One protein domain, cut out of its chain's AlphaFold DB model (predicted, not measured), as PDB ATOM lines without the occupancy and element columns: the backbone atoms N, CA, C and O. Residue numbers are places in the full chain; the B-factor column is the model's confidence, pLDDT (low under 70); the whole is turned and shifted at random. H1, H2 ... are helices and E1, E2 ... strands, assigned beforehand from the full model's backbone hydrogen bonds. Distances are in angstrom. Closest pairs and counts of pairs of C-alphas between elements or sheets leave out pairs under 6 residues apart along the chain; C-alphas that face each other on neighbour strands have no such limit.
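What this domain is: This is residues 16 to 74 of the 170 residues of an uncharacterized protein of Gemmatimonadales bacterium (UniProt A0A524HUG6). There is little regular structure here: a mostly looping chain has the small helix H1 at one end and the two-strand hairpin of E1 and E2 at the other. The long stretch of residues 22 to 46 winds between H1 and the short helix H2. The 59 printed residues hold H1, H2, E1 and E2 in that order, a mixed class with 19 residues in named elements. The whole is compact, radius of gyration of the C-alphas 11.8 A, spanning 34 by 27 by 20 A.

How they stand to each other: H1, residues 16 to 21, is apart from H2, residues 47 to 51, and from both strands. The closest C-alphas of H2 and E2, residues 64 to 67, are those of Ala 49 and Pro 67, 5.8 A apart. E1, residues 58 to 61, and E2 are antiparallel neighbours at 137 degrees; N 59 and O 66 are 3.0 A apart, within hydrogen-bond range. In H1 and H2 every O i to N i+4 pair is within range.

Where its parts are: H1 starts at C-alpha 16 (182.212, 123.727, 81.164) and measures 8.7 A; H2 measures 6.3 A, E1 8.9 A. E2 measures 9.7 A and ends at C-alpha 67 (179.467, 139.533, 97.132).

The domain as a whole: The C-alphas farthest apart, of Glu 21 and Gly 63, are 36.5 A apart. The printed part has no cut; H1 to H2 is a long link. Residues 52 to 56 have pLDDT under 70.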
ATOM      1  N   GLU A  16     183.176 123.816  82.265       97.19
ATOM      2  CA  GLU A  16     182.212 123.727  81.164       97.19
ATOM      3  C   GLU A  16     181.464 122.391  81.211       97.19
ATOM      4  O   GLU A  16     180.232 122.357  81.143       97.19
ATOM      5  N   ALA A  17     182.198 121.289  81.383       98.12
ATOM      6  CA  ALA A  17     181.617 119.961  81.529       98.12
ATOM      7  C   ALA A  17     180.704 119.875  82.762       98.12
ATOM      8  O   ALA A  17     179.607 119.324  82.674       98.12
ATOM      9  N   TYR A  18     181.118 120.465  83.888       97.88
ATOM     10  CA  TYR A  18     180.301 120.521  85.097       97.88
ATOM     11  C   TYR A  18     179.031 121.344  84.883       97.88
ATOM     12  O   TYR A  18     177.951 120.855  85.205       97.88
ATOM     13  N   ALA A  19     179.134 122.550  84.305       97.44
ATOM     14  CA  ALA A  19     177.973 123.396  84.017       97.44
ATOM     15  C   ALA A  19     176.954 122.666  83.132       97.44
ATOM     16  O   ALA A  19     175.762 122.670  83.432       97.44
ATOM     17  N   ARG A  20     177.421 121.955  82.098       98.00
ATOM     18  CA  ARG A  20     176.567 121.139  81.227       98.00
ATOM     19  C   ARG A  20     175.849 120.024  81.990       98.00
ATOM     20  O   ARG A  20     174.641 119.878  81.830       98.00
ATOM     21  N   GLU A  21     176.572 119.273  82.821       98.00
ATOM     22  CA  GLU A  21     176.019 118.162  83.611       98.00
ATOM     23  C   GLU A  21     174.947 118.639  84.594       98.00
ATOM     24  O   GLU A  21     173.883 118.038  84.731       98.00
ATOM     25  N   VAL A  22     175.201 119.770  85.254       96.06
ATOM     26  CA  VAL A  22     174.264 120.351  86.215       96.06
ATOM     27  C   VAL A  22     173.281 121.312  85.563       96.06
ATOM     28  O   VAL A  22     172.583 121.988  86.306       96.06
ATOM     29  N   GLY A  23     173.200 121.395  84.230       97.25
ATOM     30  CA  GLY A  23     172.257 122.232  83.479       97.25
ATOM     31  C   GLY A  23     172.348 123.741  83.745       97.25
ATOM     32  O   GLY A  23     171.326 124.422  83.674       97.25
ATOM     33  N   ASP A  24     173.528 124.242  84.095       97.56
ATOM     34  CA  ASP A  24     173.815 125.665  84.285       97.56
ATOM     35  C   ASP A  24     174.279 126.319  82.969       97.56
ATOM     36  O   ASP A  24     174.846 125.642  82.103       97.56
ATOM     37  N   PRO A  25     174.060 127.635  82.784       97.56
ATOM     38  CA  PRO A  25     174.615 128.352  81.644       97.56
ATOM     39  C   PRO A  25     176.150 128.383  81.707       97.56
ATOM     40  O   PRO A  25     176.754 128.461  82.781       97.56
ATOM     41  N   PHE A  26     176.779 128.350  80.533       96.50
ATOM     42  CA  PHE A  26     178.211 128.573  80.368       96.50
ATOM     43  C   PHE A  26     178.437 129.601  79.245       96.50
ATOM     44  O   PHE A  26     177.971 129.359  78.128       96.50
ATOM     45  N   PRO A  27     179.138 130.729  79.490       96.56
ATOM     46  CA  PRO A  27     179.823 131.117  80.732       96.56
ATOM     47  C   PRO A  27     178.898 131.286  81.948       96.56
ATOM     48  O   PRO A  27     177.692 131.441  81.801       96.56
ATOM     49  N   PHE A  28     179.477 131.234  83.153       97.06
ATOM     50  CA  PHE A  28     178.743 131.385  84.415       97.06
ATOM     51  C   PHE A  28     177.965 132.708  84.472       97.06
ATOM     52  O   PHE A  28     178.537 133.779  84.269       97.06
ATOM     53  N   GLU A  29     176.690 132.621  84.845       97.44
ATOM     54  CA  GLU A  29     175.783 133.757  85.038       97.44
ATOM     55  C   GLU A  29     175.212 133.737  86.472       97.44
ATOM     56  O   GLU A  29     174.426 132.836  86.782       97.44
ATOM     57  N   PRO A  30     175.547 134.698  87.357       95.38
ATOM     58  CA  PRO A  30     175.140 134.678  88.769       95.38
ATOM     59  C   PRO A  30     173.632 134.566  89.025       95.38
ATOM     60  O   PRO A  30     173.212 133.895  89.966       95.38
ATOM     61  N   ALA A  31     172.815 135.206  88.185       96.19
ATOM     62  CA  ALA A  31     171.361 135.226  88.328       96.19
ATOM     63  C   ALA A  31     170.679 133.917  87.886       96.19
ATOM     64  O   ALA A  31     169.501 133.710  88.181       96.19
ATOM     65  N   ARG A  32     171.383 133.051  87.141       96.50
ATOM     66  CA  ARG A  32     170.805 131.863  86.483       96.50
ATOM     67  C   ARG A  32     171.517 130.552  86.805       96.50
ATOM     68  O   ARG A  32     170.899 129.498  86.688       96.50
ATOM     69  N   SER A  33     172.788 130.602  87.192       96.94
ATOM     70  CA  SER A  33     173.587 129.415  87.514       96.94
ATOM     71  C   SER A  33     173.297 128.946  88.930       96.94
ATOM     72  O   SER A  33     173.265 129.746  89.867       96.94
ATOM     73  N   ARG A  34     173.129 127.637  89.106       95.38
ATOM     74  CA  ARG A  34     172.985 127.007  90.422       95.38
ATOM     75  C   ARG A  34     174.320 126.890  91.147       95.38
ATOM     76  O   ARG A  34     174.343 126.910  92.376       95.38
ATOM     77  N   TRP A  35     175.411 126.771  90.397       96.44
ATOM     78  CA  TRP A  35     176.756 126.569  90.911       96.44
ATOM     79  C   TRP A  35     177.708 127.648  90.405       96.44
ATOM     80  O   TRP A  35     177.769 127.961  89.219       96.44
ATOM     81  N   ALA A  36     178.502 128.190  91.325       95.81
ATOM     82  CA  ALA A  36     179.624 129.062  91.012       95.81
ATOM     83  C   ALA A  36     180.933 128.327  91.332       95.81
ATOM     84  O   ALA A  36     181.030 127.696  92.388       95.81
ATOM     85  N   PRO A  37     181.963 128.428  90.478       96.06
ATOM     86  CA  PRO A  37     183.313 128.051  90.868       96.06
ATOM     87  C   PRO A  37     183.785 128.835  92.098       96.06
ATOM     88  O   PRO A  37     183.531 130.032  92.233       96.06
ATOM     89  N   ALA A  38     184.490 128.145  92.992       94.56
ATOM     90  CA  ALA A  38     185.001 128.696  94.241       94.56
ATOM     91  C   ALA A  38     186.336 129.441  94.024       94.56
ATOM     92  O   ALA A  38     187.396 128.975  94.446       94.56
ATOM     93  N   ASP A  39     186.295 130.564  93.302       94.00
ATOM     94  CA  ASP A  39     187.477 131.291  92.816       94.00
ATOM     95  C   ASP A  39     187.411 132.819  93.004       94.00
ATOM     96  O   ASP A  39     188.117 133.564  92.318       94.00
ATOM     97  N   SER A  40     186.571 133.302  93.930       92.50
ATOM     98  CA  SER A  40     186.329 134.740  94.152       92.50
ATOM     99  C   SER A  40     185.695 135.495  92.980       92.50
ATOM    100  O   SER A  40     185.755 136.730  92.931       92.50
ATOM    101  N   ARG A  41     185.053 134.821  92.019       93.19
ATOM    102  CA  ARG A  41     184.185 135.524  91.059       93.19
ATOM    103  C   ARG A  41     183.005 136.198  91.763       93.19
ATOM    104  O   ARG A  41     182.572 135.757  92.828       93.19
ATOM    105  N   SER A  42     182.491 137.264  91.148       93.31
ATOM    106  CA  SER A  42     181.279 137.926  91.638       93.31
ATOM    107  C   SER A  42     180.101 136.961  91.567       93.31
ATOM    108  O   SER A  42     179.945 136.233  90.586       93.31
ATOM    109  N   ILE A  43     179.290 136.967  92.617       93.69
ATOM    110  CA  ILE A  43     177.998 136.280  92.674       93.69
ATOM    111  C   ILE A  43     176.874 137.286  92.937       93.69
ATOM    112  O   ILE A  43     175.803 136.902  93.416       93.69
ATOM    113  N   GLU A  44     177.134 138.571  92.668       90.81
ATOM    114  CA  GLU A  44     176.135 139.638  92.689       90.81
ATOM    115  C   GLU A  44     174.903 139.168  91.901       90.81
ATOM    116  O   GLU A  44     175.044 138.528  90.867       90.81
ATOM    117  N   GLU A  45     173.703 139.408  92.436       92.38
ATOM    118  CA  GLU A  45     172.406 138.924  91.918       92.38
ATOM    119  C   GLU A  45     172.027 137.463  92.203       92.38
ATOM    120  O   GLU A  45     170.850 137.124  92.050       92.38
ATOM    121  N   SER A  46     172.939 136.608  92.674       93.38
ATOM    122  CA  SER A  46     172.580 135.238  93.073       93.38
ATOM    123  C   SER A  46     171.699 135.207  94.329       93.38
ATOM    124  O   SER A  46     171.758 136.093  95.186       93.38
ATOM    125  N   ASP A  47     170.920 134.137  94.501       92.00
ATOM    126  CA  ASP A  47     170.161 133.923  95.741       92.00
ATOM    127  C   ASP A  47     171.083 133.816  96.964       92.00
ATOM    128  O   ASP A  47     170.721 134.267  98.052       92.00
ATOM    129  N   LEU A  48     172.291 133.262  96.788       89.81
ATOM    130  CA  LEU A  48     173.296 133.196  97.846       89.81
ATOM    131  C   LEU A  48     173.702 134.600  98.304       89.81
ATOM    132  O   LEU A  48     173.706 134.862  99.502       89.81
ATOM    133  N   ALA A  49     173.965 135.514  97.365       90.31
ATOM    134  CA  ALA A  49     174.301 136.901  97.675       90.31
ATOM    135  C   ALA A  49     173.160 137.639  98.388       90.31
ATOM    136  O   ALA A  49     173.418 138.434  99.286       90.31
ATOM    137  N   ARG A  50     171.896 137.348  98.048       88.06
ATOM    138  CA  ARG A  50     170.735 137.959  98.725       88.06
ATOM    139  C   ARG A  50     170.528 137.443 100.151       88.06
ATOM    140  O   ARG A  50     169.972 138.166 100.970       88.06
ATOM    141  N   LYS A  51     170.925 136.197 100.437       81.44
ATOM    142  CA  LYS A  51     170.769 135.565 101.762       81.44
ATOM    143  C   LYS A  51     172.004 135.650 102.650       81.44
ATOM    144  O   LYS A  51     171.910 135.335 103.835       81.44
ATOM    145  N   ALA A  52     173.154 136.018 102.098       66.69
ATOM    146  CA  ALA A  52     174.389 136.161 102.849       66.69
ATOM    147  C   ALA A  52     174.320 137.399 103.762       66.69
ATOM    148  O   ALA A  52     174.901 138.438 103.483       66.69
ATOM    149  N   GLU A  53     173.634 137.276 104.899       57.31
ATOM    150  CA  GLU A  53     173.759 138.216 106.024       57.31
ATOM    151  C   GLU A  53     175.177 138.162 106.638       57.31
ATOM    152  O   GLU A  53     175.618 139.080 107.333       57.31
ATOM    153  N   GLN A  54     175.927 137.089 106.352       57.56
ATOM    154  CA  GLN A  54     177.305 136.883 106.786       57.56
ATOM    155  C   GLN A  54     178.277 137.696 105.917       57.56
ATOM    156  O   GLN A  54     178.619 137.312 104.799       57.56
ATOM    157  N   ARG A  55     178.776 138.807 106.474       56.22
ATOM    158  CA  ARG A  55     179.659 139.805 105.832       56.22
ATOM    159  C   ARG A  55     181.032 139.300 105.357       56.22
ATOM    160  O   ARG A  55     181.828 140.096 104.881       56.22
ATOM    161  N   ASN A  56     181.339 138.011 105.485       65.19
ATOM    162  CA  ASN A  56     182.670 137.476 105.179       65.19
ATOM    163  C   ASN A  56     182.804 136.910 103.758       65.19
ATOM    164  O   ASN A  56     183.862 136.385 103.416       65.19
ATOM    165  N   TRP A  57     181.756 136.998 102.936       75.62
ATOM    166  CA  TRP A  57     181.780 136.612 101.518       75.62
ATOM    167  C   TRP A  57     181.748 137.828 100.598       75.62
ATOM    168  O   TRP A  57     181.140 137.801  99.530       75.62
ATOM    169  N   THR A  58     182.378 138.914 101.029       82.50
ATOM    170  CA  THR A  58     182.569 140.101 100.208       82.50
ATOM    171  C   THR A  58     184.052 140.357  99.982       82.50
ATOM    172  O   THR A  58     184.901 140.000 100.802       82.50
ATOM    173  N   LEU A  59     184.375 140.966  98.846       78.50
ATOM    174  CA  LEU A  59     185.698 141.523  98.589       78.50
ATOM    175  C   LEU A  59     185.565 142.998  98.213       78.50
ATOM    176  O   LEU A  59     184.636 143.349  97.480       78.50
ATOM    177  N   PRO A  60     186.509 143.854  98.641       80.62
ATOM    178  CA  PRO A  60     186.531 145.239  98.210       80.62
ATOM    179  C   PRO A  60     186.854 145.293  96.713       80.62
ATOM    180  O   PRO A  60     187.951 144.935  96.277       80.62
ATOM    181  N   ARG A  61     185.890 145.745  95.913       77.56
ATOM    182  CA  ARG A  61     186.014 145.962  94.469       77.56
ATOM    183  C   ARG A  61     185.337 147.270  94.101       77.56
ATOM    184  O   ARG A  61     184.227 147.550  94.535       77.56
ATOM    185  N   ASN A  62     186.023 148.103  93.319       76.25
ATOM    186  CA  ASN A  62     185.495 149.394  92.858       76.25
ATOM    187  C   ASN A  62     184.971 150.303  93.992       76.25
ATOM    188  O   ASN A  62     183.998 151.030  93.815       76.25
ATOM    189  N   GLY A  63     185.602 150.254  95.171       79.06
ATOM    190  CA  GLY A  63     185.220 151.079  96.322       79.06
ATOM    191  C   GLY A  63     183.980 150.604  97.090       79.06
ATOM    192  O   GLY A  63     183.523 151.325  97.974       79.06
ATOM    193  N   ARG A  64     183.449 149.411  96.792       80.12
ATOM    194  CA  ARG A  64     182.364 148.765  97.545       80.12
ATOM    195  C   ARG A  64     182.710 147.314  97.883       80.12
ATOM    196  O   ARG A  64     183.550 146.699  97.232       80.12
ATOM    197  N   ASP A  65     182.040 146.774  98.889       85.19
ATOM    198  CA  ASP A  65     182.112 145.352  99.219       85.19
ATOM    199  C   ASP A  65     181.175 144.575  98.288       85.19
ATOM    200  O   ASP A  65     179.952 144.690  98.381       85.19
ATOM    201  N   GLU A  66     181.743 143.804  97.360       87.44
ATOM    202  CA  GLU A  66     180.979 143.007  96.397       87.44
ATOM    203  C   GLU A  66     180.848 141.557  96.877       87.44
ATOM    204  O   GLU A  66     181.867 140.965  97.245       87.44
ATOM    205  N   PRO A  67     179.645 140.952  96.843       90.38
ATOM    206  CA  PRO A  67     179.467 139.533  97.132       90.38
ATOM    207  C   PRO A  67     180.244 138.656  96.148       90.38
ATOM    208  O   PRO A  67     180.060 138.740  94.930       90.38
ATOM    209  N   VAL A  68     181.077 137.765  96.676       91.56
ATOM    210  CA  VAL A  68     181.885 136.833  95.884       91.56
ATOM    211  C   VAL A  68     181.698 135.395  96.347       91.56
ATOM    212  O   VAL A  68     181.406 135.121  97.510       91.56
ATOM    213  N   ALA A  69     181.905 134.454  95.427       91.50
ATOM    214  CA  ALA A  69     182.082 133.060  95.804       91.50
ATOM    215  C   ALA A  69     183.331 132.924  96.693       91.50
ATOM    216  O   ALA A  69     184.344 133.586  96.456       91.50
ATOM    217  N   VAL A  70     183.292 132.041  97.693       89.50
ATOM    218  CA  VAL A  70     184.484 131.714  98.493       89.50
ATOM    219  C   VAL A  70     185.619 131.239  97.577       89.50
ATOM    220  O   VAL A  70     185.372 130.494  96.635       89.50
ATOM    221  N   ASP A  71     186.860 131.663  97.824       91.56
ATOM    222  CA  ASP A  71     188.021 131.151  97.085       91.56
ATOM    223  C   ASP A  71     188.590 129.925  97.788       91.56
ATOM    224  O   ASP A  71     189.045 130.010  98.926       91.56
ATOM    225  N   LEU A  72     188.550 128.779  97.115       93.94
ATOM    226  CA  LEU A  72     189.049 127.511  97.647       93.94
ATOM    227  C   LEU A  72     190.248 126.977  96.854       93.94
ATOM    228  O   LEU A  72     190.653 125.826  97.029       93.94
ATOM    229  N   ARG A  73     190.850 127.792  95.983       94.25
ATOM    230  CA  ARG A  73     191.991 127.363  95.168       94.25
ATOM    231  C   ARG A  73     193.227 127.154  96.039       94.25
ATOM    232  O   ARG A  73     193.796 128.103  96.566       94.25
ATOM    233  N   GLY A  74     193.677 125.903  96.138       95.31
ATOM    234  CA  GLY A  74     194.929 125.538  96.810       95.31
ATOM    235  C   GLY A  74     194.869 125.560  98.338       95.31
ATOM    236  O   GLY A  74     195.902 125.747  98.980       95.31
TER     237      GLY A  74